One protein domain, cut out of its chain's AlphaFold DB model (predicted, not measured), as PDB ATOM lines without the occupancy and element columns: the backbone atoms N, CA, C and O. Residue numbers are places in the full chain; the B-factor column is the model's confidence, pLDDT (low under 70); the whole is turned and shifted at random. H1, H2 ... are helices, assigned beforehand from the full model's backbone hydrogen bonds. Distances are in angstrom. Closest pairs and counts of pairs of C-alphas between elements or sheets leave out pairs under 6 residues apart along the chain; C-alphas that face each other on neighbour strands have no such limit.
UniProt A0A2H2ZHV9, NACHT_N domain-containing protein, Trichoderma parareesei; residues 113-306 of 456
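AT A GLANCE: This is residues 113 to 306 of the 456 residues of the protein "NACHT_N domain-containing protein" of Trichoderma parareesei (UniProt A0A2H2ZHV9). What shape is this? Five helices, H3 to H7, form an elongated up-and-down bundle, each running against the one before, with H5 in its middle and long H6 and H7 along its length. H1 and H2 cross H7 on one side, and residues 177 to 182 and 266 to 271 stick out. What makes it up? The 194 printed residues hold seven named helices, H1 to H7 in chain order, and no named strand: all helix, compact, radius of gyration of the C-alphas 18.3 A, spans 66 by 37 by 30 A.

HOW THE PARTS SIT: What touches the longest helix? H7, residues 274 to 304, touches H5, residues 213 to 226, with residues 291 to 302 alone, the closest C-alphas being Gly 218 and Gln 295, 5.5 A, at a shallow tilt of 31 degrees. Its residues 285 to 293 alone touch H1, residues 113 to 123, closest at C-alphas 116 and 289, 4.8 A; its residues 296 to 303 alone touch H2, residues 125 to 138, closest at C-alphas 131 and 300, 5.7 A. What lies beyond? H5 touches H3, residues 153 to 176, closest at C-alphas 161 and 217, 4.2 A, and forms a hairpin with H6, residues 233 to 262, closest at C-alphas 226 and 233, 5.3 A. H4, residues 185 to 203, touches H6, closest at C-alphas 187 and 234, 4.9 A; H3 and H7 are apart. Are the backbones intact? Every O i to N i+4 pair is within hydrogen-bond range in H1, H2, H4, H6 and H7, with 18 of 20 in H3 and 8 of 10 in H5.

IN THESE COORDINATES: Where to start? C-alpha 113 of H1 is at (12.858, 106.871, 10.935), and H7 ends at C-alpha 304, (15.602, 81.791, 13.911). How long are they? H7 measures 44.3 A, H6 40.9 A and H3 33.6 A, with a kink of 26 degrees in H3 near residue 170.

THE WHOLE: How far does it reach? The two C-alphas farthest apart, of Thr 179 and His 269, are 66.6 A apart. Any cut or weak part? The printed part has no cut; the links H2 to H3 and H6 to H7 are long, and pLDDT is under 70 in 66 residues, among them 138 to 153 and 170 to 187.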
ATOM      1  N   TRP A 113      12.538 108.262  10.573       90.69
ATOM      2  CA  TRP A 113      12.858 106.871  10.935       90.69
ATOM      3  C   TRP A 113      11.750 106.226  11.782       90.69
ATOM      4  O   TRP A 113      11.378 105.081  11.531       90.69
ATOM      5  N   ASN A 114      11.172 106.967  12.739       88.25
ATOM      6  CA  ASN A 114      10.014 106.511  13.524       88.25
ATOM      7  C   ASN A 114       8.791 106.295  12.624       88.25
ATOM      8  O   ASN A 114       8.092 105.291  12.749       88.25
ATOM      9  N   LEU A 115       8.554 107.221  11.695       89.81
ATOM     10  CA  LEU A 115       7.441 107.161  10.753       89.81
ATOM     11  C   LEU A 115       7.560 105.977   9.780       89.81
ATOM     12  O   LEU A 115       6.570 105.286   9.545       89.81
ATOM     13  N   ALA A 116       8.768 105.707   9.278       92.00
ATOM     14  CA  ALA A 116       9.084 104.553   8.441       92.00
ATOM     15  C   ALA A 116       8.865 103.230   9.189       92.00
ATOM     16  O   ALA A 116       8.263 102.308   8.641       92.00
ATOM     17  N   TYR A 117       9.295 103.147  10.454       89.25
ATOM     18  CA  TYR A 117       9.111 101.959  11.292       89.25
ATOM     19  C   TYR A 117       7.629 101.678  11.585       89.25
ATOM     20  O   TYR A 117       7.163 100.555  11.411       89.25
ATOM     21  N   GLU A 118       6.844 102.699  11.941       89.31
ATOM     22  CA  GLU A 118       5.408 102.530  12.203       89.31
ATOM     23  C   GLU A 118       4.573 102.334  10.925       89.31
ATOM     24  O   GLU A 118       3.530 101.677  10.964       89.31
ATOM     25  N   LYS A 119       5.028 102.825   9.763       90.62
ATOM     26  CA  LYS A 119       4.484 102.397   8.463       90.62
ATOM     27  C   LYS A 119       4.823 100.938   8.172       90.62
ATOM     28  O   LYS A 119       3.932 100.194   7.778       90.62
ATOM     29  N   LEU A 120       6.060 100.505   8.417       90.94
ATOM     30  CA  LEU A 120       6.479  99.117   8.220       90.94
ATOM     31  C   LEU A 120       5.694  98.151   9.120       90.94
ATOM     32  O   LEU A 120       5.245  97.123   8.630       90.94
ATOM     33  N   ARG A 121       5.418  98.520  10.382       89.25
ATOM     34  CA  ARG A 121       4.531  97.766  11.291       89.25
ATOM     35  C   ARG A 121       3.110  97.600  10.727       89.25
ATOM     36  O   ARG A 121       2.460  96.595  10.993       89.25
ATOM     37  N   LYS A 122       2.614  98.569   9.951       91.12
ATOM     38  CA  LYS A 122       1.293  98.503   9.293       91.12
ATOM     39  C   LYS A 122       1.318  97.730   7.973       91.12
ATOM     40  O   LYS A 122       0.338  97.064   7.661       91.12
ATOM     41  N   GLU A 123       2.404  97.828   7.204       90.19
ATOM     42  CA  GLU A 123       2.593  97.093   5.943       90.19
ATOM     43  C   GLU A 123       2.865  95.597   6.183       90.19
ATOM     44  O   GLU A 123       2.291  94.754   5.501       90.19
ATOM     45  N   ASP A 124       3.720  95.267   7.155       88.00
ATOM     46  CA  ASP A 124       4.126  93.902   7.504       88.00
ATOM     47  C   ASP A 124       4.304  93.753   9.026       88.00
ATOM     48  O   ASP A 124       5.408  93.660   9.571       88.00
ATOM     49  N   GLY A 125       3.173  93.740   9.736       87.00
ATOM     50  CA  GLY A 125       3.159  93.574  11.190       87.00
ATOM     51  C   GLY A 125       3.786  92.258  11.654       87.00
ATOM     52  O   GLY A 125       4.438  92.234  12.690       87.00
ATOM     53  N   ARG A 126       3.686  91.178  10.860       86.38
ATOM     54  CA  ARG A 126       4.268  89.871  11.218       86.38
ATOM     55  C   ARG A 126       5.789  89.923  11.282       86.38
ATOM     56  O   ARG A 126       6.366  89.378  12.221       86.38
ATOM     57  N   LEU A 127       6.428  90.575  10.307       86.31
ATOM     58  CA  LEU A 127       7.876  90.765  10.299       86.31
ATOM     59  C   LEU A 127       8.348  91.565  11.520       86.31
ATOM     60  O   LEU A 127       9.330  91.188  12.160       86.31
ATOM     61  N   ILE A 128       7.641  92.650  11.851       87.50
ATOM     62  CA  ILE A 128       7.995  93.530  12.972       87.50
ATOM     63  C   ILE A 128       7.726  92.873  14.332       87.50
ATOM     64  O   ILE A 128       8.568  92.972  15.222       87.50
ATOM     65  N   ASP A 129       6.626  92.136  14.489       85.88
ATOM     66  CA  ASP A 129       6.327  91.399  15.722       85.88
ATOM     67  C   ASP A 129       7.381  90.306  15.996       85.88
ATOM     68  O   ASP A 129       7.856  90.166  17.127       85.88
ATOM     69  N   ASP A 130       7.804  89.566  14.961       82.69
ATOM     70  CA  ASP A 130       8.865  88.551  15.057       82.69
ATOM     71  C   ASP A 130      10.237  89.189  15.364       82.69
ATOM     72  O   ASP A 130      10.993  88.700  16.210       82.69
ATOM     73  N   TYR A 131      10.531  90.345  14.759       84.12
ATOM     74  CA  TYR A 131      11.736  91.139  15.030       84.12
ATOM     75  C   TYR A 131      11.791  91.618  16.489       84.12
ATOM     76  O   TYR A 131      12.768  91.361  17.202       84.12
ATOM     77  N   GLU A 132      10.715  92.237  16.979       86.25
ATOM     78  CA  GLU A 132      10.593  92.730  18.357       86.25
ATOM     79  C   GLU A 132      10.567  91.593  19.395       86.25
ATOM     80  O   GLU A 132      11.007  91.783  20.539       86.25
ATOM     81  N   ALA A 133      10.079  90.404  19.031       83.62
ATOM     82  CA  ALA A 133      10.147  89.204  19.863       83.62
ATOM     83  C   ALA A 133      11.579  88.647  19.951       83.62
ATOM     84  O   ALA A 133      12.083  88.413  21.052       83.62
ATOM     85  N   LYS A 134      12.282  88.491  18.821       79.81
ATOM     86  CA  LYS A 134      13.669  87.991  18.796       79.81
ATOM     87  C   LYS A 134      14.636  88.933  19.502       79.81
ATOM     88  O   LYS A 134      15.437  88.470  20.311       79.81
ATOM     89  N   ILE A 135      14.517  90.246  19.280       79.25
ATOM     90  CA  ILE A 135      15.313  91.256  19.992       79.25
ATOM     91  C   ILE A 135      15.139  91.101  21.505       79.25
ATOM     92  O   ILE A 135      16.127  91.033  22.238       79.25
ATOM     93  N   ARG A 136      13.890  90.990  21.970       75.75
ATOM     94  CA  ARG A 136      13.538  90.819  23.387       75.75
ATOM     95  C   ARG A 136      14.124  89.542  23.988       75.75
ATOM     96  O   ARG A 136      14.588  89.596  25.117       75.75
ATOM     97  N   ASN A 137      14.157  88.449  23.228       71.12
ATOM     98  CA  ASN A 137      14.760  87.184  23.654       71.12
ATOM     99  C   ASN A 137      16.303  87.214  23.628       71.12
ATOM    100  O   ASN A 137      16.942  86.507  24.403       71.12
ATOM    101  N   SER A 138      16.911  88.028  22.756       63.62
ATOM    102  CA  SER A 138      18.373  88.191  22.657       63.62
ATOM    103  C   SER A 138      18.975  89.081  23.754       63.62
ATOM    104  O   SER A 138      20.173  89.008  24.040       63.62
ATOM    105  N   LEU A 139      18.148  89.935  24.362       62.88
ATOM    106  CA  LEU A 139      18.518  90.792  25.477       62.88
ATOM    107  C   LEU A 139      18.447  89.948  26.757       62.88
ATOM    108  O   LEU A 139      17.377  89.471  27.128       62.88
ATOM    109  N   SER A 140      19.591  89.706  27.404       53.06
ATOM    110  CA  SER A 140      19.675  88.731  28.500       53.06
ATOM    111  C   SER A 140      18.716  89.052  29.656       53.06
ATOM    112  O   SER A 140      18.360  90.208  29.896       53.06
ATOM    113  N   ALA A 141      18.327  88.026  30.422       46.31
ATOM    114  CA  ALA A 141      17.326  88.141  31.489       46.31
ATOM    115  C   ALA A 141      17.632  89.217  32.558       46.31
ATOM    116  O   ALA A 141      16.711  89.704  33.208       46.31
ATOM    117  N   GLY A 142      18.895  89.636  32.716       44.62
ATOM    118  CA  GLY A 142      19.273  90.746  33.602       44.62
ATOM    119  C   GLY A 142      18.909  92.143  33.074       44.62
ATOM    120  O   GLY A 142      18.774  93.075  33.859       44.62
ATOM    121  N   VAL A 143      18.722  92.298  31.761       46.69
ATOM    122  CA  VAL A 143      18.461  93.586  31.094       46.69
ATOM    123  C   VAL A 143      16.962  93.858  30.931       46.69
ATOM    124  O   VAL A 143      16.527  95.005  30.980       46.69
ATOM    125  N   SER A 144      16.128  92.816  30.851       46.00
ATOM    126  CA  SER A 144      14.663  92.980  30.853       46.00
ATOM    127  C   SER A 144      14.107  93.579  32.160       46.00
ATOM    128  O   SER A 144      12.912  93.852  32.235       46.00
ATOM    129  N   CYS A 145      14.949  93.769  33.182       41.16
ATOM    130  CA  CYS A 145      14.597  94.366  34.469       41.16
ATOM    131  C   CYS A 145      14.873  95.887  34.534       41.16
ATOM    132  O   CYS A 145      14.324  96.569  35.394       41.16
ATOM    133  N   THR A 146      15.703  96.442  33.637       43.88
ATOM    134  CA  THR A 146      16.045  97.882  33.625       43.88
ATOM    135  C   THR A 146      15.156  98.709  32.696       43.88
ATOM    136  O   THR A 146      14.982  99.905  32.918       43.88
ATOM    137  N   ILE A 147      14.566  98.083  31.673       48.00
ATOM    138  CA  ILE A 147      13.641  98.722  30.733       48.00
ATOM    139  C   ILE A 147      12.209  98.443  31.200       48.00
ATOM    140  O   ILE A 147      11.679  97.354  30.986       48.00
ATOM    141  N   GLY A 148      11.575  99.428  31.843       49.28
ATOM    142  CA  GLY A 148      10.164  99.337  32.222       49.28
ATOM    143  C   GLY A 148       9.247  99.143  31.005       49.28
ATOM    144  O   GLY A 148       9.567  99.563  29.894       49.28
ATOM    145  N   SER A 149       8.069  98.551  31.208       52.41
ATOM    146  CA  SER A 149       7.130  98.193  30.128       52.41
ATOM    147  C   SER A 149       6.564  99.371  29.314       52.41
ATOM    148  O   SER A 149       5.927  99.130  28.294       52.41
ATOM    149  N   ASN A 150       6.803 100.617  29.739       49.69
ATOM    150  CA  ASN A 150       6.315 101.855  29.113       49.69
ATOM    151  C   ASN A 150       7.412 102.677  28.395       49.69
ATOM    152  O   ASN A 150       7.195 103.849  28.094       49.69
ATOM    153  N   VAL A 151       8.600 102.114  28.153       59.22
ATOM    154  CA  VAL A 151       9.679 102.808  27.421       59.22
ATOM    155  C   VAL A 151       9.372 102.842  25.918       59.22
ATOM    156  O   VAL A 151       8.929 101.839  25.357       59.22
ATOM    157  N   SER A 152       9.609 103.979  25.252       66.56
ATOM    158  CA  SER A 152       9.333 104.101  23.816       66.56
ATOM    159  C   SER A 152      10.289 103.223  22.993       66.56
ATOM    160  O   SER A 152      11.434 102.987  23.387       66.56
ATOM    161  N   MET A 153       9.840 102.733  21.830       67.25
ATOM    162  CA  MET A 153      10.680 101.864  20.985       67.25
ATOM    163  C   MET A 153      11.992 102.540  20.575       67.25
ATOM    164  O   MET A 153      13.022 101.879  20.534       67.25
ATOM    165  N   ARG A 154      11.972 103.864  20.376       71.38
ATOM    166  CA  ARG A 154      13.149 104.711  20.149       71.38
ATOM    167  C   ARG A 154      14.198 104.534  21.253       71.38
ATOM    168  O   ARG A 154      15.312 104.112  20.963       71.38
ATOM    169  N   ASP A 155      13.831 104.792  22.508       72.12
ATOM    170  CA  ASP A 155      14.776 104.768  23.638       72.12
ATOM    171  C   ASP A 155      15.290 103.341  23.902       72.12
ATOM    172  O   ASP A 155      16.461 103.119  24.216       72.12
ATOM    173  N   ARG A 156      14.418 102.340  23.708       73.38
ATOM    174  CA  ARG A 156      14.788 100.920  23.756       73.38
ATOM    175  C   ARG A 156      15.845 100.578  22.705       73.38
ATOM    176  O   ARG A 156      16.765  99.812  22.988       73.38
ATOM    177  N   MET A 157      15.700 101.117  21.501       76.56
ATOM    178  CA  MET A 157      16.555 100.808  20.366       76.56
ATOM    179  C   MET A 157      17.895 101.560  20.437       76.56
ATOM    180  O   MET A 157      18.939 100.967  20.175       76.56
ATOM    181  N   GLU A 158      17.903 102.795  20.947       78.19
ATOM    182  CA  GLU A 158      19.124 103.504  21.357       78.19
ATOM    183  C   GLU A 158      19.913 102.724  22.419       78.19
ATOM    184  O   GLU A 158      21.132 102.566  22.316       78.19
ATOM    185  N   TYR A 159      19.229 102.153  23.409       76.50
ATOM    186  CA  TYR A 159      19.870 101.331  24.431       76.50
ATOM    187  C   TYR A 159      20.429 100.003  23.876       76.50
ATOM    188  O   TYR A 159      21.526  99.584  24.258       76.50
ATOM    189  N   ILE A 160      19.727  99.363  22.930       78.00
ATOM    190  CA  ILE A 160      20.229  98.185  22.201       78.00
ATOM    191  C   ILE A 160      21.499  98.533  21.422       78.00
ATOM    192  O   ILE A 160      22.480  97.797  21.536       78.00
ATOM    193  N   LEU A 161      21.505  99.658  20.695       81.06
ATOM    194  CA  LEU A 161      22.682 100.159  19.984       81.06
ATOM    195  C   LEU A 161      23.876 100.303  20.934       81.06
ATOM    196  O   LEU A 161      24.936  99.753  20.654       81.06
ATOM    197  N   GLN A 162      23.709 100.969  22.080       79.12
ATOM    198  CA  GLN A 162      24.793 101.167  23.051       79.12
ATOM    199  C   GLN A 162      25.372  99.838  23.574       79.12
ATOM    200  O   GLN A 162      26.591  99.656  23.587       79.12
ATOM    201  N   ILE A 163      24.520  98.879  23.967       77.88
ATOM    202  CA  ILE A 163      24.979  97.561  24.445       77.88
ATOM    203  C   ILE A 163      25.682  96.788  23.330       77.88
ATOM    204  O   ILE A 163      26.805  96.315  23.520       77.88
ATOM    205  N   LYS A 164      25.023  96.629  22.178       77.06
ATOM    206  CA  LYS A 164      25.521  95.774  21.098       77.06
ATOM    207  C   LYS A 164      26.744  96.370  20.429       77.06
ATOM    208  O   LYS A 164      27.658  95.623  20.100       77.06
ATOM    209  N   MET A 165      26.831  97.692  20.316       78.38
ATOM    210  CA  MET A 165      28.030  98.345  19.806       78.38
ATOM    211  C   MET A 165      29.219  98.190  20.758       78.38
ATOM    212  O   MET A 165      30.330  97.934  20.296       78.38
ATOM    213  N   LYS A 166      29.002  98.246  22.080       75.75
ATOM    214  CA  LYS A 166      30.055  97.939  23.058       75.75
ATOM    215  C   LYS A 166      30.520  96.484  22.953       75.75
ATOM    216  O   LYS A 166      31.717  96.236  22.875       75.75
ATOM    217  N   GLU A 167      29.588  95.534  22.869       73.19
ATOM    218  CA  GLU A 167      29.892  94.108  22.674       73.19
ATOM    219  C   GLU A 167      30.643  93.846  21.356       73.19
ATOM    220  O   GLU A 167      31.615  93.089  21.343       73.19
ATOM    221  N   VAL A 168      30.234  94.484  20.254       72.38
ATOM    222  CA  VAL A 168      30.933  94.405  18.964       72.38
ATOM    223  C   VAL A 168      32.326  95.006  19.078       72.38
ATOM    224  O   VAL A 168      33.274  94.362  18.648       72.38
ATOM    225  N   ASN A 169      32.489  96.183  19.683       72.19
ATOM    226  CA  ASN A 169      33.800  96.806  19.833       72.19
ATOM    227  C   ASN A 169      34.737  95.930  20.686       72.19
ATOM    228  O   ASN A 169      35.848  95.629  20.258       72.19
ATOM    229  N   ASP A 170      34.269  95.412  21.823       69.75
ATOM    230  CA  ASP A 170      35.056  94.555  22.722       69.75
ATOM    231  C   ASP A 170      35.418  93.180  22.107       69.75
ATOM    232  O   ASP A 170      36.343  92.511  22.580       69.75
ATOM    233  N   ASN A 171      34.710  92.731  21.060       63.69
ATOM    234  CA  ASN A 171      34.921  91.428  20.410       63.69
ATOM    235  C   ASN A 171      35.530  91.508  18.993       63.69
ATOM    236  O   ASN A 171      36.250  90.589  18.602       63.69
ATOM    237  N   ALA A 172      35.327  92.593  18.243       58.75
ATOM    238  CA  ALA A 172      35.881  92.782  16.898       58.75
ATOM    239  C   ALA A 172      37.420  92.764  16.909       58.75
ATOM    240  O   ALA A 172      38.045  92.171  16.027       58.75
ATOM    241  N   TRP A 173      38.036  93.324  17.956       53.12
ATOM    242  CA  TRP A 173      39.482  93.234  18.168       53.12
ATOM    243  C   TRP A 173      39.953  91.809  18.493       53.12
ATOM    244  O   TRP A 173      41.037  91.426  18.065       53.12
ATOM    245  N   LYS A 174      39.150  90.977  19.173       50.69
ATOM    246  CA  LYS A 174      39.527  89.579  19.483       50.69
ATOM    247  C   LYS A 174      39.592  88.711  18.225       50.69
ATOM    248  O   LYS A 174      40.477  87.871  18.110       50.69
ATOM    249  N   ILE A 175      38.693  88.946  17.268       51.50
ATOM    250  CA  ILE A 175      38.643  88.207  15.995       51.50
ATOM    251  C   ILE A 175      39.849  88.559  15.103       51.50
ATOM    252  O   ILE A 175      40.391  87.676  14.446       51.50
ATOM    253  N   ARG A 176      40.341  89.809  15.144       49.19
ATOM    254  CA  ARG A 176      41.548  90.247  14.406       49.19
ATOM    255  C   ARG A 176      42.842  89.530  14.846       49.19
ATOM    256  O   ARG A 176      43.767  89.472  14.048       49.19
ATOM    257  N   PHE A 177      42.909  88.973  16.061       45.91
ATOM    258  CA  PHE A 177      44.108  88.298  16.602       45.91
ATOM    259  C   PHE A 177      43.931  86.779  16.842       45.91
ATOM    260  O   PHE A 177      44.819  86.124  17.389       45.91
ATOM    261  N   GLY A 178      42.797  86.197  16.432       45.66
ATOM    262  CA  GLY A 178      42.471  84.779  16.621       45.66
ATOM    263  C   GLY A 178      42.816  83.883  15.424       45.66
ATOM    264  O   GLY A 178      41.976  83.674  14.555       45.66
ATOM    265  N   THR A 179      44.035  83.333  15.404       42.97
ATOM    266  CA  THR A 179      44.462  82.078  14.726       42.97
ATOM    267  C   THR A 179      44.119  81.791  13.243       42.97
ATOM    268  O   THR A 179      44.466  80.706  12.773       42.97
ATOM    269  N   SER A 180      43.529  82.692  12.446       49.28
ATOM    270  CA  SER A 180      43.363  82.497  10.983       49.28
ATOM    271  C   SER A 180      43.237  83.809  10.184       49.28
ATOM    272  O   SER A 180      42.180  84.165   9.672       49.28
ATOM    273  N   GLU A 181      44.353  84.523  10.034       46.41
ATOM    274  CA  GLU A 181      44.423  85.915   9.537       46.41
ATOM    275  C   GLU A 181      44.250  86.105   8.006       46.41
ATOM    276  O   GLU A 181      44.207  87.232   7.512       46.41
ATOM    277  N   ILE A 182      44.181  85.025   7.216       47.03
ATOM    278  CA  ILE A 182      44.421  85.097   5.757       47.03
ATOM    279  C   ILE A 182      43.137  85.090   4.900       47.03
ATOM    280  O   ILE A 182      43.160  85.624   3.795       47.03
ATOM    281  N   GLN A 183      42.009  84.548   5.381       53.25
ATOM    282  CA  GLN A 183      40.830  84.283   4.526       53.25
ATOM    283  C   GLN A 183      39.702  85.336   4.575       53.25
ATOM    284  O   GLN A 183      38.768  85.245   3.786       53.25
ATOM    285  N   PHE A 184      39.767  86.342   5.460       57.66
ATOM    286  CA  PHE A 184      38.624  87.240   5.734       57.66
ATOM    287  C   PHE A 184      38.939  88.745   5.690       57.66
ATOM    288  O   PHE A 184      38.214  89.537   6.291       57.66
ATOM    289  N   LYS A 185      39.995  89.175   4.984       63.91
ATOM    290  CA  LYS A 185      40.389  90.600   4.930       63.91
ATOM    291  C   LYS A 185      39.268  91.509   4.412       63.91
ATOM    292  O   LYS A 185      38.892  92.448   5.106       63.91
ATOM    293  N   ASP A 186      38.647  91.156   3.287       64.94
ATOM    294  CA  ASP A 186      37.554  91.943   2.692       64.94
ATOM    295  C   ASP A 186      36.327  92.044   3.618       64.94
ATOM    296  O   ASP A 186      35.690  93.095   3.718       64.94
ATOM    297  N   VAL A 187      36.019  90.968   4.355       68.38
ATOM    298  CA  VAL A 187      34.964  90.949   5.385       68.38
ATOM    299  C   VAL A 187      35.319  91.919   6.516       68.38
ATOM    300  O   VAL A 187      34.508  92.760   6.904       68.38
ATOM    301  N   ALA A 188      36.546  91.817   7.030       70.00
ATOM    302  CA  ALA A 188      37.016  92.580   8.176       70.00
ATOM    303  C   ALA A 188      37.113  94.086   7.884       70.00
ATOM    304  O   ALA A 188      36.814  94.897   8.764       70.00
ATOM    305  N   ASP A 189      37.499  94.468   6.669       75.25
ATOM    306  CA  ASP A 189      37.642  95.871   6.270       75.25
ATOM    307  C   ASP A 189      36.295  96.507   5.906       75.25
ATOM    308  O   ASP A 189      36.066  97.684   6.199       75.25
ATOM    309  N   ASN A 190      35.347  95.727   5.373       78.31
ATOM    310  CA  ASN A 190      33.969  96.190   5.231       78.31
ATOM    311  C   ASN A 190      33.308  96.433   6.598       78.31
ATOM    312  O   ASN A 190      32.707  97.487   6.809       78.31
ATOM    313  N   ILE A 191      33.488  95.506   7.544       77.94
ATOM    314  CA  ILE A 191      32.966  95.620   8.912       77.94
ATOM    315  C   ILE A 191      33.629  96.764   9.692       77.94
ATOM    316  O   ILE A 191      32.941  97.470  10.426       77.94
ATOM    317  N   LEU A 192      34.932  97.009   9.511       77.81
ATOM    318  CA  LEU A 192      35.615  98.132  10.161       77.81
ATOM    319  C   LEU A 192      35.039  99.489   9.723       77.81
ATOM    320  O   LEU A 192      34.851 100.366  10.561       77.81
ATOM    321  N   GLY A 193      34.695  99.645   8.437       79.06
ATOM    322  CA  GLY A 193      34.001 100.840   7.942       79.06
ATOM    323  C   GLY A 193      32.655 101.064   8.638       79.06
ATOM    324  O   GLY A 193      32.398 102.153   9.145       79.06
ATOM    325  N   VAL A 194      31.843 100.006   8.749       83.56
ATOM    326  CA  VAL A 194      30.559 100.031   9.474       83.56
ATOM    327  C   VAL A 194      30.743 100.435  10.938       83.56
ATOM    328  O   VAL A 194      30.020 101.297  11.438       83.56
ATOM    329  N   VAL A 195      31.719  99.831  11.622       80.00
ATOM    330  CA  VAL A 195      32.008 100.103  13.035       80.00
ATOM    331  C   VAL A 195      32.442 101.555  13.248       80.00
ATOM    332  O   VAL A 195      32.001 102.187  14.207       80.00
ATOM    333  N   ASN A 196      33.241 102.114  12.339       82.88
ATOM    334  CA  ASN A 196      33.669 103.510  12.414       82.88
ATOM    335  C   ASN A 196      32.486 104.480  12.264       82.88
ATOM    336  O   ASN A 196      32.321 105.343  13.122       82.88
ATOM    337  N   TRP A 197      31.612 104.300  11.266       83.12
ATOM    338  CA  TRP A 197      30.426 105.157  11.098       83.12
ATOM    339  C   TRP A 197      29.445 105.063  12.279       83.12
ATOM    340  O   TRP A 197      28.893 106.076  12.712       83.12
ATOM    341  N   ALA A 198      29.263 103.869  12.852       80.06
ATOM    342  CA  ALA A 198      28.456 103.682  14.059       80.06
ATOM    343  C   ALA A 198      29.074 104.393  15.281       80.06
ATOM    344  O   ALA A 198      28.365 105.044  16.052       80.06
ATOM    345  N   ASN A 199      30.400 104.329  15.438       80.56
ATOM    346  CA  ASN A 199      31.117 105.045  16.494       80.56
ATOM    347  C   ASN A 199      31.039 106.569  16.310       80.56
ATOM    348  O   ASN A 199      30.769 107.276  17.280       80.56
ATOM    349  N   GLU A 200      31.208 107.092  15.091       81.62
ATOM    350  CA  GLU A 200      31.015 108.516  14.771       81.62
ATOM    351  C   GLU A 200      29.588 108.978  15.100       81.62
ATOM    352  O   GLU A 200      29.393 110.050  15.672       81.62
ATOM    353  N   TYR A 201      28.583 108.146  14.808       78.12
ATOM    354  CA  TYR A 201      27.193 108.428  15.150       78.12
ATOM    355  C   TYR A 201      26.970 108.547  16.669       78.12
ATOM    356  O   TYR A 201      26.343 109.517  17.104       78.12
ATOM    357  N   ILE A 202      27.498 107.599  17.458       74.31
ATOM    358  CA  ILE A 202      27.347 107.539  18.926       74.31
ATOM    359  C   ILE A 202      28.155 108.634  19.638       74.31
ATOM    360  O   ILE A 202      27.689 109.201  20.624       74.31
ATOM    361  N   THR A 203      29.368 108.925  19.164       73.50
ATOM    362  CA  THR A 203      30.294 109.889  19.796       73.50
ATOM    363  C   THR A 203      30.071 111.337  19.358       73.50
ATOM    364  O   THR A 203      30.654 112.252  19.941       73.50
ATOM    365  N   SER A 204      29.220 111.565  18.354       68.44
ATOM    366  CA  SER A 204      28.866 112.894  17.858       68.44
ATOM    367  C   SER A 204      28.386 113.824  18.981       68.44
ATOM    368  O   SER A 204      27.350 113.596  19.600       68.44
ATOM    369  N   ALA A 205      29.108 114.928  19.198       43.16
ATOM    370  CA  ALA A 205      28.753 115.945  20.195       43.16
ATOM    371  C   ALA A 205      27.448 116.709  19.868       43.16
ATOM    372  O   ALA A 205      26.868 117.365  20.734       43.16
ATOM    373  N   LEU A 206      26.972 116.624  18.622       49.28
ATOM    374  CA  LEU A 206      25.621 117.029  18.246       49.28
ATOM    375  C   LEU A 206      24.672 115.900  18.644       49.28
ATOM    376  O   LEU A 206      24.842 114.790  18.137       49.28
ATOM    377  N   LYS A 207      23.677 116.203  19.499       55.09
ATOM    378  CA  LYS A 207      22.654 115.249  19.971       55.09
ATOM    379  C   LYS A 207      22.277 114.288  18.832       55.09
ATOM    380  O   LYS A 207      21.776 114.781  17.814       55.09
ATOM    381  N   PRO A 208      22.535 112.970  18.951       56.56
ATOM    382  CA  PRO A 208      22.174 112.032  17.897       56.56
ATOM    383  C   PRO A 208      20.675 112.164  17.620       56.56
ATOM    384  O   PRO A 208      19.903 112.328  18.565       56.56
ATOM    385  N   ASN A 209      20.261 112.134  16.346       63.75
ATOM    386  CA  ASN A 209      18.837 112.105  16.009       63.75
ATOM    387  C   ASN A 209      18.243 110.856  16.685       63.75
ATOM    388  O   ASN A 209      18.563 109.753  16.242       63.75
ATOM    389  N   PRO A 210      17.387 110.977  17.718       64.19
ATOM    390  CA  PRO A 210      17.020 109.824  18.533       64.19
ATOM    391  C   PRO A 210      16.385 108.689  17.721       64.19
ATOM    392  O   PRO A 210      16.527 107.525  18.078       64.19
ATOM    393  N   CYS A 211      15.742 108.996  16.592       70.38
ATOM    394  CA  CYS A 211      15.109 108.021  15.701       70.38
ATOM    395  C   CYS A 211      16.113 107.239  14.841       70.38
ATOM    396  O   CYS A 211      15.913 106.055  14.582       70.38
ATOM    397  N   ALA A 212      17.214 107.873  14.423       81.00
ATOM    398  CA  ALA A 212      18.261 107.225  13.627       81.00
ATOM    399  C   ALA A 212      19.025 106.152  14.431       81.00
ATOM    400  O   ALA A 212      19.688 105.288  13.851       81.00
ATOM    401  N   SER A 213      18.865 106.141  15.763       81.44
ATOM    402  CA  SER A 213      19.320 105.045  16.622       81.44
ATOM    403  C   SER A 213      18.730 103.697  16.205       81.44
ATOM    404  O   SER A 213      19.401 102.681  16.355       81.44
ATOM    405  N   MET A 214      17.524 103.673  15.621       83.31
ATOM    406  CA  MET A 214      16.868 102.433  15.210       83.31
ATOM    407  C   MET A 214      17.591 101.748  14.055       83.31
ATOM    408  O   MET A 214      17.862 100.550  14.120       83.31
ATOM    409  N   ALA A 215      17.980 102.527  13.046       87.50
ATOM    410  CA  ALA A 215      18.748 102.031  11.914       87.50
ATOM    411  C   ALA A 215      20.137 101.539  12.359       87.50
ATOM    412  O   ALA A 215      20.585 100.467  11.952       87.50
ATOM    413  N   TRP A 216      20.806 102.277  13.249       87.38
ATOM    414  CA  TRP A 216      22.104 101.866  13.792       87.38
ATOM    415  C   TRP A 216      22.017 100.651  14.718       87.38
ATOM    416  O   TRP A 216      22.903  99.798  14.686       87.38
ATOM    417  N   ALA A 217      20.949 100.510  15.501       85.50
ATOM    418  CA  ALA A 217      20.717  99.324  16.315       85.50
ATOM    419  C   ALA A 217      20.505  98.080  15.444       85.50
ATOM    420  O   ALA A 217      21.098  97.039  15.734       85.50
ATOM    421  N   GLY A 218      19.754  98.200  14.342       86.12
ATOM    422  CA  GLY A 218      19.627  97.150  13.331       86.12
ATOM    423  C   GLY A 218      20.989  96.708  12.785       86.12
ATOM    424  O   GLY A 218      21.292  95.518  12.788       86.12
ATOM    425  N   VAL A 219      21.866  97.656  12.432       86.38
ATOM    426  CA  VAL A 219      23.264  97.367  12.050       86.38
ATOM    427  C   VAL A 219      24.034  96.665  13.183       86.38
ATOM    428  O   VAL A 219      24.679  95.642  12.946       86.38
ATOM    429  N   SER A 220      23.940  97.158  14.424       83.81
ATOM    430  CA  SER A 220      24.653  96.600  15.589       83.81
ATOM    431  C   SER A 220      24.226  95.174  15.957       83.81
ATOM    432  O   SER A 220      25.040  94.395  16.446       83.81
ATOM    433  N   LEU A 221      22.972  94.808  15.677       82.69
ATOM    434  CA  LEU A 221      22.438  93.460  15.869       82.69
ATOM    435  C   LEU A 221      22.914  92.476  14.789       82.69
ATOM    436  O   LEU A 221      23.062  91.288  15.074       82.69
ATOM    437  N   LEU A 222      23.167  92.958  13.569       80.75
ATOM    438  CA  LEU A 222      23.633  92.149  12.440       80.75
ATOM    439  C   LEU A 222      25.153  91.940  12.430       80.75
ATOM    440  O   LEU A 222      25.622  90.869  12.043       80.75
ATOM    441  N   LEU A 223      25.922  92.926  12.903       79.50
ATOM    442  CA  LEU A 223      27.389  92.886  12.972       79.50
ATOM    443  C   LEU A 223      27.957  91.579  13.583       79.50
ATOM    444  O   LEU A 223      28.784  90.940  12.925       79.50
ATOM    445  N   PRO A 224      27.511  91.102  14.768       74.12
ATOM    446  CA  PRO A 224      27.971  89.831  15.336       74.12
ATOM    447  C   PRO A 224      27.630  88.597  14.493       74.12
ATOM    448  O   PRO A 224      28.333  87.594  14.567       74.12
ATOM    449  N   LEU A 225      26.544  88.634  13.718       71.31
ATOM    450  CA  LEU A 225      26.046  87.472  12.978       71.31
ATOM    451  C   LEU A 225      26.903  87.227  11.730       71.31
ATOM    452  O   LEU A 225      27.310  86.093  11.472       71.31
ATOM    453  N   PHE A 226      27.281  88.295  11.023       68.12
ATOM    454  CA  PHE A 226      28.154  88.209   9.847       68.12
ATOM    455  C   PHE A 226      29.610  87.873  10.186       68.12
ATOM    456  O   PHE A 226      30.267  87.174   9.418       68.12
ATOM    457  N   LEU A 227      30.098  88.266  11.369       63.81
ATOM    458  CA  LEU A 227      31.421  87.864  11.868       63.81
ATOM    459  C   LEU A 227      31.568  86.341  12.089       63.81
ATOM    460  O   LEU A 227      32.687  85.857  12.224       63.81
ATOM    461  N   ASN A 228      30.463  85.584  12.121       57.41
ATOM    462  CA  ASN A 228      30.428  84.157  12.470       57.41
ATOM    463  C   ASN A 228      30.026  83.211  11.306       57.41
ATOM    464  O   ASN A 228      29.824  82.013  11.543       57.41
ATOM    465  N   ALA A 229      29.894  83.715  10.069       56.22
ATOM    466  CA  ALA A 229      29.301  83.000   8.923       56.22
ATOM    467  C   ALA A 229      30.254  82.873   7.705       56.22
ATOM    468  O   ALA A 229      30.119  83.575   6.706       56.22
ATOM    469  N   SER A 230      31.222  81.954   7.767       58.12
ATOM    470  CA  SER A 230      32.417  81.949   6.899       58.12
ATOM    471  C   SER A 230      32.216  81.853   5.376       58.12
ATOM    472  O   SER A 230      33.081  82.335   4.654       58.12
ATOM    473  N   ALA A 231      31.135  81.262   4.855       56.03
ATOM    474  CA  ALA A 231      30.963  81.093   3.401       56.03
ATOM    475  C   ALA A 231      30.282  82.288   2.702       56.03
ATOM    476  O   ALA A 231      30.587  82.583   1.550       56.03
ATOM    477  N   GLN A 232      29.376  82.983   3.395       60.91
ATOM    478  CA  GLN A 232      28.541  84.058   2.834       60.91
ATOM    479  C   GLN A 232      28.885  85.458   3.384       60.91
ATOM    480  O   GLN A 232      28.394  86.465   2.877       60.91
ATOM    481  N   ALA A 233      29.743  85.555   4.407       64.88
ATOM    482  CA  ALA A 233      30.028  86.816   5.098       64.88
ATOM    483  C   ALA A 233      30.593  87.942   4.212       64.88
ATOM    484  O   ALA A 233      30.416  89.102   4.565       64.88
ATOM    485  N   ALA A 234      31.262  87.657   3.089       68.69
ATOM    486  CA  ALA A 234      31.895  88.692   2.260       68.69
ATOM    487  C   ALA A 234      30.883  89.611   1.565       68.69
ATOM    488  O   ALA A 234      30.940  90.834   1.719       68.69
ATOM    489  N   SER A 235      29.926  89.029   0.849       72.12
ATOM    490  CA  SER A 235      28.848  89.759   0.182       72.12
ATOM    491  C   SER A 235      27.829  90.315   1.183       72.12
ATOM    492  O   SER A 235      27.385  91.449   1.019       72.12
ATOM    493  N   LEU A 236      27.550  89.608   2.286       71.94
ATOM    494  CA  LEU A 236      26.720  90.135   3.381       71.94
ATOM    495  C   LEU A 236      27.360  91.354   4.070       71.94
ATOM    496  O   LEU A 236      26.685  92.352   4.310       71.94
ATOM    497  N   ALA A 237      28.670  91.322   4.341       76.12
ATOM    498  CA  ALA A 237      29.398  92.467   4.890       76.12
ATOM    499  C   ALA A 237      29.453  93.643   3.903       76.12
ATOM    500  O   ALA A 237      29.436  94.797   4.334       76.12
ATOM    501  N   LYS A 238      29.476  93.372   2.589       81.19
ATOM    502  CA  LYS A 238      29.345  94.403   1.553       81.19
ATOM    503  C   LYS A 238      27.960  95.064   1.602       81.19
ATOM    504  O   LYS A 238      27.898  96.283   1.729       81.19
ATOM    505  N   GLY A 239      26.877  94.284   1.605       84.38
ATOM    506  CA  GLY A 239      25.510  94.807   1.729       84.38
ATOM    507  C   GLY A 239      25.290  95.582   3.035       84.38
ATOM    508  O   GLY A 239      24.749  96.686   3.022       84.38
ATOM    509  N   LEU A 240      25.800  95.079   4.168       85.50
ATOM    510  CA  LEU A 240      25.740  95.803   5.442       85.50
ATOM    511  C   LEU A 240      26.519  97.126   5.395       85.50
ATOM    512  O   LEU A 240      26.054  98.124   5.946       85.50
ATOM    513  N   LYS A 241      27.685  97.159   4.739       86.88
ATOM    514  CA  LYS A 241      28.464  98.388   4.526       86.88
ATOM    515  C   LYS A 241      27.711  99.396   3.670       86.88
ATOM    516  O   LYS A 241      27.678 100.566   4.036       86.88
ATOM    517  N   GLU A 242      27.089  98.957   2.583       89.06
ATOM    518  CA  GLU A 242      26.276  99.813   1.714       89.06
ATOM    519  C   GLU A 242      25.080 100.399   2.488       89.06
ATOM    520  O   GLU A 242      24.914 101.617   2.521       89.06
ATOM    521  N   VAL A 243      24.330  99.580   3.234       90.88
ATOM    522  CA  VAL A 243      23.226 100.050   4.096       90.88
ATOM    523  C   VAL A 243      23.711 101.008   5.193       90.88
ATOM    524  O   VAL A 243      23.082 102.035   5.440       90.88
ATOM    525  N   SER A 244      24.849 100.729   5.830       90.12
ATOM    526  CA  SER A 244      25.414 101.599   6.877       90.12
ATOM    527  C   SER A 244      25.900 102.940   6.321       90.12
ATOM    528  O   SER A 244      25.718 103.977   6.961       90.12
ATOM    529  N   PHE A 245      26.461 102.939   5.109       89.62
ATOM    530  CA  PHE A 245      26.814 104.157   4.386       89.62
ATOM    531  C   PHE A 245      25.567 104.987   4.053       89.62
ATOM    532  O   PHE A 245      25.566 106.193   4.296       89.62
ATOM    533  N   LEU A 246      24.481 104.354   3.590       91.38
ATOM    534  CA  LEU A 246      23.209 105.040   3.344       91.38
ATOM    535  C   LEU A 246      22.639 105.661   4.626       91.38
ATOM    536  O   LEU A 246      22.188 106.802   4.585       91.38
ATOM    537  N   ILE A 247      22.713 104.984   5.777       90.62
ATOM    538  CA  ILE A 247      22.285 105.547   7.073       90.62
ATOM    539  C   ILE A 247      23.147 106.767   7.458       90.62
ATOM    540  O   ILE A 247      22.615 107.791   7.897       90.62
ATOM    541  N   ALA A 248      24.466 106.712   7.246       87.62
ATOM    542  CA  ALA A 248      25.361 107.847   7.492       87.62
ATOM    543  C   ALA A 248      25.077 109.038   6.546       87.62
ATOM    544  O   ALA A 248      24.974 110.182   6.994       87.62
ATOM    545  N   GLN A 249      24.875 108.775   5.253       88.94
ATOM    546  CA  GLN A 249      24.515 109.778   4.244       88.94
ATOM    547  C   GLN A 249      23.139 110.405   4.521       88.94
ATOM    548  O   GLN A 249      22.945 111.609   4.349       88.94
ATOM    549  N   SER A 250      22.195 109.603   5.009       89.06
ATOM    550  CA  SER A 250      20.854 110.030   5.411       89.06
ATOM    551  C   SER A 250      20.891 111.071   6.533       89.06
ATOM    552  O   SER A 250      20.197 112.081   6.454       89.06
ATOM    553  N   ARG A 251      21.797 110.925   7.512       84.69
ATOM    554  CA  ARG A 251      22.025 111.952   8.545       84.69
ATOM    555  C   ARG A 251      22.500 113.289   7.955       84.69
ATOM    556  O   ARG A 251      22.068 114.342   8.420       84.69
ATOM    557  N   LEU A 252      23.365 113.271   6.934       84.81
ATOM    558  CA  LEU A 252      23.807 114.495   6.247       84.81
ATOM    559  C   LEU A 252      22.654 115.159   5.472       84.81
ATOM    560  O   LEU A 252      22.532 116.383   5.484       84.81
ATOM    561  N   ARG A 253      21.793 114.357   4.834       87.75
ATOM    562  CA  ARG A 253      20.579 114.814   4.135       87.75
ATOM    563  C   ARG A 253      19.584 115.479   5.093       87.75
ATOM    564  O   ARG A 253      19.131 116.588   4.819       87.75
ATOM    565  N   GLU A 254      19.323 114.856   6.245       88.06
ATOM    566  CA  GLU A 254      18.499 115.427   7.322       88.06
ATOM    567  C   GLU A 254      19.051 116.776   7.813       88.06
ATOM    568  O   GLU A 254      18.331 117.773   7.842       88.06
ATOM    569  N   ASP A 255      20.341 116.840   8.152       84.19
ATOM    570  CA  ASP A 255      20.984 118.041   8.697       84.19
ATOM    571  C   ASP A 255      21.077 119.203   7.682       84.19
ATOM    572  O   ASP A 255      20.931 120.375   8.043       84.19
ATOM    573  N   LEU A 256      21.260 118.909   6.390       83.19
ATOM    574  CA  LEU A 256      21.151 119.918   5.329       83.19
ATOM    575  C   LEU A 256      19.719 120.459   5.217       83.19
ATOM    576  O   LEU A 256      19.530 121.676   5.159       83.19
ATOM    577  N   TYR A 257      18.714 119.582   5.237       85.00
ATOM    578  CA  TYR A 257      17.305 119.967   5.154       85.00
ATOM    579  C   TYR A 257      16.867 120.829   6.351       85.00
ATOM    580  O   TYR A 257      16.252 121.881   6.160       85.00
ATOM    581  N   VAL A 258      17.234 120.449   7.585       84.00
ATOM    582  CA  VAL A 258      16.937 121.243   8.794       84.00
ATOM    583  C   VAL A 258      17.513 122.653   8.665       84.00
ATOM    584  O   VAL A 258      16.787 123.635   8.840       84.00
ATOM    585  N   ARG A 259      18.798 122.776   8.304       79.94
ATOM    586  CA  ARG A 259      19.485 124.073   8.179       79.94
ATOM    587  C   ARG A 259      18.926 124.944   7.055       79.94
ATOM    588  O   ARG A 259      18.866 126.164   7.204       79.94
ATOM    589  N   GLN A 260      18.522 124.346   5.936       76.62
ATOM    590  CA  GLN A 260      17.978 125.095   4.803       76.62
ATOM    591  C   GLN A 260      16.522 125.517   5.000       76.62
ATOM    592  O   GLN A 260      16.142 126.551   4.452       76.62
ATOM    593  N   TYR A 261      15.733 124.753   5.764       71.56
ATOM    594  CA  TYR A 261      14.283 124.921   5.803       71.56
ATOM    595  C   TYR A 261      13.645 124.926   7.184       71.56
ATOM    596  O   TYR A 261      12.987 125.908   7.505       71.56
ATOM    597  N   GLU A 262      13.813 123.899   8.019       73.12
ATOM    598  CA  GLU A 262      13.137 123.878   9.335       73.12
ATOM    599  C   GLU A 262      13.672 124.989  10.270       73.12
ATOM    600  O   GLU A 262      12.952 125.481  11.139       73.12
ATOM    601  N   ALA A 263      14.894 125.478  10.021       65.00
ATOM    602  CA  ALA A 263      15.447 126.685  10.634       65.00
ATOM    603  C   ALA A 263      14.912 128.006  10.033       65.00
ATOM    604  O   ALA A 263      14.766 128.980  10.771       65.00
ATOM    605  N   LYS A 264      14.621 128.060   8.720       61.62
ATOM    606  CA  LYS A 264      14.171 129.283   8.016       61.62
ATOM    607  C   LYS A 264      12.652 129.485   8.043       61.62
ATOM    608  O   LYS A 264      12.197 130.617   8.118       61.62
ATOM    609  N   ALA A 265      11.870 128.408   8.099       55.88
ATOM    610  CA  ALA A 265      10.403 128.418   8.185       55.88
ATOM    611  C   ALA A 265       9.845 128.986   9.513       55.88
ATOM    612  O   ALA A 265       8.645 128.917   9.765       55.88
ATOM    613  N   ARG A 266      10.714 129.531  10.375       52.72
ATOM    614  CA  ARG A 266      10.349 130.345  11.541       52.72
ATOM    615  C   ARG A 266      10.172 131.831  11.210       52.72
ATOM    616  O   ARG A 266       9.740 132.570  12.089       52.72
ATOM    617  N   ASP A 267      10.495 132.265   9.992       54.56
ATOM    618  CA  ASP A 267      10.164 133.606   9.503       54.56
ATOM    619  C   ASP A 267       8.668 133.675   9.116       54.56
ATOM    620  O   ASP A 267       8.245 132.937   8.220       54.56
ATOM    621  N   PRO A 268       7.845 134.534   9.755       53.44
ATOM    622  CA  PRO A 268       6.414 134.641   9.460       53.44
ATOM    623  C   PRO A 268       6.075 135.112   8.036       53.44
ATOM    624  O   PRO A 268       4.917 135.003   7.632       53.44
ATOM    625  N   HIS A 269       7.038 135.668   7.294       52.38
ATOM    626  CA  HIS A 269       6.792 136.334   6.011       52.38
ATOM    627  C   HIS A 269       7.107 135.482   4.773       52.38
ATOM    628  O   HIS A 269       6.950 135.969   3.651       52.38
ATOM    629  N   GLN A 270       7.536 134.226   4.934       52.91
ATOM    630  CA  GLN A 270       7.947 133.378   3.813       52.91
ATOM    631  C   GLN A 270       6.886 132.318   3.467       52.91
ATOM    632  O   GLN A 270       6.499 131.509   4.311       52.91
ATOM    633  N   GLU A 271       6.415 132.301   2.212       50.94
ATOM    634  CA  GLU A 271       5.455 131.288   1.752       50.94
ATOM    635  C   GLU A 271       6.041 129.869   1.883       50.94
ATOM    636  O   GLU A 271       7.176 129.630   1.458       50.94
ATOM    637  N   PRO A 272       5.292 128.899   2.440       52.34
ATOM    638  CA  PRO A 272       5.800 127.551   2.650       52.34
ATOM    639  C   PRO A 272       5.809 126.759   1.327       52.34
ATOM    640  O   PRO A 272       4.741 126.540   0.743       52.34
ATOM    641  N   PRO A 273       6.959 126.224   0.872       54.91
ATOM    642  CA  PRO A 273       7.044 125.419  -0.347       54.91
ATOM    643  C   PRO A 273       6.572 123.979  -0.086       54.91
ATOM    644  O   PRO A 273       7.325 123.007  -0.107       54.91
ATOM    645  N   ARG A 274       5.270 123.833   0.183       61.50
ATOM    646  CA  ARG A 274       4.657 122.595   0.699       61.50
ATOM    647  C   ARG A 274       4.824 121.382  -0.225       61.50
ATOM    648  O   ARG A 274       4.950 120.265   0.268       61.50
ATOM    649  N   LEU A 275       4.827 121.582  -1.547       62.69
ATOM    650  CA  LEU A 275       4.784 120.475  -2.509       62.69
ATOM    651  C   LEU A 275       6.144 119.788  -2.710       62.69
ATOM    652  O   LEU A 275       6.202 118.563  -2.745       62.69
ATOM    653  N   SER A 276       7.239 120.547  -2.813       72.31
ATOM    654  CA  SER A 276       8.583 119.964  -2.918       72.31
ATOM    655  C   SER A 276       8.933 119.209  -1.634       72.31
ATOM    656  O   SER A 276       9.350 118.051  -1.710       72.31
ATOM    657  N   HIS A 277       8.676 119.834  -0.474       78.94
ATOM    658  CA  HIS A 277       8.889 119.308   0.885       78.94
ATOM    659  C   HIS A 277       8.333 117.902   1.081       78.94
ATOM    660  O   HIS A 277       9.052 117.005   1.524       78.94
ATOM    661  N   HIS A 278       7.073 117.716   0.694       81.56
ATOM    662  CA  HIS A 278       6.378 116.436   0.748       81.56
ATOM    663  C   HIS A 278       7.124 115.359  -0.053       81.56
ATOM    664  O   HIS A 278       7.477 114.321   0.495       81.56
ATOM    665  N   VAL A 279       7.465 115.635  -1.318       86.62
ATOM    666  CA  VAL A 279       8.142 114.671  -2.205       86.62
ATOM    667  C   VAL A 279       9.515 114.247  -1.664       86.62
ATOM    668  O   VAL A 279       9.887 113.082  -1.800       86.62
ATOM    669  N   TYR A 280      10.260 115.150  -1.017       89.25
ATOM    670  CA  TYR A 280      11.543 114.815  -0.382       89.25
ATOM    671  C   TYR A 280      11.361 113.939   0.857       89.25
ATOM    672  O   TYR A 280      11.983 112.882   0.948       89.25
ATOM    673  N   LYS A 281      10.484 114.352   1.786       89.62
ATOM    674  CA  LYS A 281      10.208 113.601   3.020       89.62
ATOM    675  C   LYS A 281       9.636 112.211   2.723       89.62
ATOM    676  O   LYS A 281      10.086 111.246   3.332       89.62
ATOM    677  N   ASP A 282       8.736 112.086   1.748       90.00
ATOM    678  CA  ASP A 282       8.197 110.802   1.272       90.00
ATOM    679  C   ASP A 282       9.274 109.886   0.695       90.00
ATOM    680  O   ASP A 282       9.329 108.700   1.017       90.00
ATOM    681  N   SER A 283      10.121 110.424  -0.188       91.56
ATOM    682  CA  SER A 283      11.143 109.628  -0.872       91.56
ATOM    683  C   SER A 283      12.199 109.136   0.120       91.56
ATOM    684  O   SER A 283      12.634 107.988   0.033       91.56
ATOM    685  N   LEU A 284      12.562 109.980   1.093       92.69
ATOM    686  CA  LEU A 284      13.489 109.636   2.168       92.69
ATOM    687  C   LEU A 284      12.880 108.609   3.135       92.69
ATOM    688  O   LEU A 284      13.517 107.609   3.451       92.69
ATOM    689  N   GLU A 285      11.619 108.792   3.538       94.38
ATOM    690  CA  GLU A 285      10.890 107.817   4.358       94.38
ATOM    691  C   GLU A 285      10.771 106.461   3.652       94.38
ATOM    692  O   GLU A 285      11.005 105.423   4.267       94.38
ATOM    693  N   SER A 286      10.488 106.452   2.347       93.44
ATOM    694  CA  SER A 286      10.427 105.214   1.570       93.44
ATOM    695  C   SER A 286      11.777 104.499   1.473       93.44
ATOM    696  O   SER A 286      11.780 103.272   1.410       93.44
ATOM    697  N   LEU A 287      12.902 105.221   1.465       94.19
ATOM    698  CA  LEU A 287      14.238 104.626   1.556       94.19
ATOM    699  C   LEU A 287      14.479 104.033   2.952       94.19
ATOM    700  O   LEU A 287      14.913 102.887   3.073       94.19
ATOM    701  N   TYR A 288      14.140 104.777   4.009       94.38
ATOM    702  CA  TYR A 288      14.283 104.325   5.398       94.38
ATOM    703  C   TYR A 288      13.460 103.063   5.665       94.38
ATOM    704  O   TYR A 288      13.917 102.158   6.361       94.38
ATOM    705  N   ARG A 289      12.268 102.969   5.066       94.44
ATOM    706  CA  ARG A 289      11.383 101.813   5.203       94.44
ATOM    707  C   ARG A 289      11.969 100.541   4.590       94.44
ATOM    708  O   ARG A 289      11.895  99.494   5.228       94.44
ATOM    709  N   GLU A 290      12.610 100.621   3.421       94.38
ATOM    710  CA  GLU A 290      13.308  99.457   2.848       94.38
ATOM    711  C   GLU A 290      14.581  99.096   3.631       94.38
ATOM    712  O   GLU A 290      14.848  97.912   3.829       94.38
ATOM    713  N   ILE A 291      15.321 100.080   4.163       93.31
ATOM    714  CA  ILE A 291      16.462  99.830   5.065       93.31
ATOM    715  C   ILE A 291      16.009  99.069   6.321       93.31
ATOM    716  O   ILE A 291      16.611  98.058   6.684       93.31
ATOM    717  N   LEU A 292      14.923  99.508   6.965       91.81
ATOM    718  CA  LEU A 292      14.362  98.838   8.142       91.81
ATOM    719  C   LEU A 292      13.809  97.446   7.799       91.81
ATOM    720  O   LEU A 292      14.033  96.506   8.559       91.81
ATOM    721  N   ARG A 293      13.156  97.277   6.640       91.81
ATOM    722  CA  ARG A 293      12.684  95.970   6.149       91.81
ATOM    723  C   ARG A 293      13.848  95.008   5.921       91.81
ATOM    724  O   ARG A 293      13.782  93.874   6.385       91.81
ATOM    725  N   PHE A 294      14.926  95.456   5.276       90.00
ATOM    726  CA  PHE A 294      16.160  94.680   5.147       90.00
ATOM    727  C   PHE A 294      16.677  94.268   6.524       90.00
ATOM    728  O   PHE A 294      16.865  93.077   6.756       90.00
ATOM    729  N   GLN A 295      16.843  95.202   7.463       88.81
ATOM    730  CA  GLN A 295      17.383  94.909   8.796       88.81
ATOM    731  C   GLN A 295      16.517  93.934   9.604       88.81
ATOM    732  O   GLN A 295      17.055  93.022  10.237       88.81
ATOM    733  N   ALA A 296      15.192  94.094   9.558       88.12
ATOM    734  CA  ALA A 296      14.257  93.204  10.229       88.12
ATOM    735  C   ALA A 296      14.310  91.791   9.635       88.12
ATOM    736  O   ALA A 296      14.570  90.836  10.364       88.12
ATOM    737  N   THR A 297      14.180  91.654   8.309       85.94
ATOM    738  CA  THR A 297      14.239  90.353   7.617       85.94
ATOM    739  C   THR A 297      15.582  89.660   7.839       85.94
ATOM    740  O   THR A 297      15.619  88.473   8.171       85.94
ATOM    741  N   SER A 298      16.676  90.426   7.746       81.12
ATOM    742  CA  SER A 298      18.042  89.981   8.029       81.12
ATOM    743  C   SER A 298      18.145  89.334   9.404       81.12
ATOM    744  O   SER A 298      18.564  88.184   9.548       81.12
ATOM    745  N   TYR A 299      17.760  90.087  10.433       80.19
ATOM    746  CA  TYR A 299      17.932  89.671  11.814       80.19
ATOM    747  C   TYR A 299      16.993  88.520  12.157       80.19
ATOM    748  O   TYR A 299      17.422  87.545  12.776       80.19
ATOM    749  N   CYS A 300      15.739  88.589  11.696       80.75
ATOM    750  CA  CYS A 300      14.769  87.524  11.887       80.75
ATOM    751  C   CYS A 300      15.293  86.199  11.347       80.75
ATOM    752  O   CYS A 300      15.282  85.224  12.099       80.75
ATOM    753  N   TYR A 301      15.826  86.177  10.120       76.00
ATOM    754  CA  TYR A 301      16.393  84.982   9.497       76.00
ATOM    755  C   TYR A 301      17.510  84.345  10.338       76.00
ATOM    756  O   TYR A 301      17.384  83.187  10.758       76.00
ATOM    757  N   TYR A 302      18.568  85.103  10.643       71.06
ATOM    758  CA  TYR A 302      19.719  84.575  11.382       71.06
ATOM    759  C   TYR A 302      19.377  84.191  12.826       71.06
ATOM    760  O   TYR A 302      19.872  83.177  13.315       71.06
ATOM    761  N   ALA A 303      18.490  84.933  13.496       70.31
ATOM    762  CA  ALA A 303      18.084  84.628  14.866       70.31
ATOM    763  C   ALA A 303      17.056  83.479  14.978       70.31
ATOM    764  O   ALA A 303      16.901  82.928  16.064       70.31
ATOM    765  N   SER A 304      16.370  83.060  13.900       62.84
ATOM    766  CA  SER A 304      15.602  81.791  13.911       62.84
ATOM    767  C   SER A 304      16.494  80.552  13.878       62.84
ATOM    768  O   SER A 304      16.158  79.534  14.482       62.84
ATOM    769  N   ASN A 305      17.620  80.609  13.165       55.25
ATOM    770  CA  ASN A 305      18.333  79.408  12.731       55.25
ATOM    771  C   ASN A 305      19.499  79.019  13.649       55.25
ATOM    772  O   ASN A 305      20.619  78.792  13.197       55.25
ATOM    773  N   GLY A 306      19.205  78.805  14.935       51.12
ATOM    774  CA  GLY A 306      20.151  78.168  15.864       51.12
ATOM    775  C   GLY A 306      20.559  76.733  15.472       51.12
ATOM    776  O   GLY A 306      21.544  76.222  15.998       51.12
TER     777      GLY A 306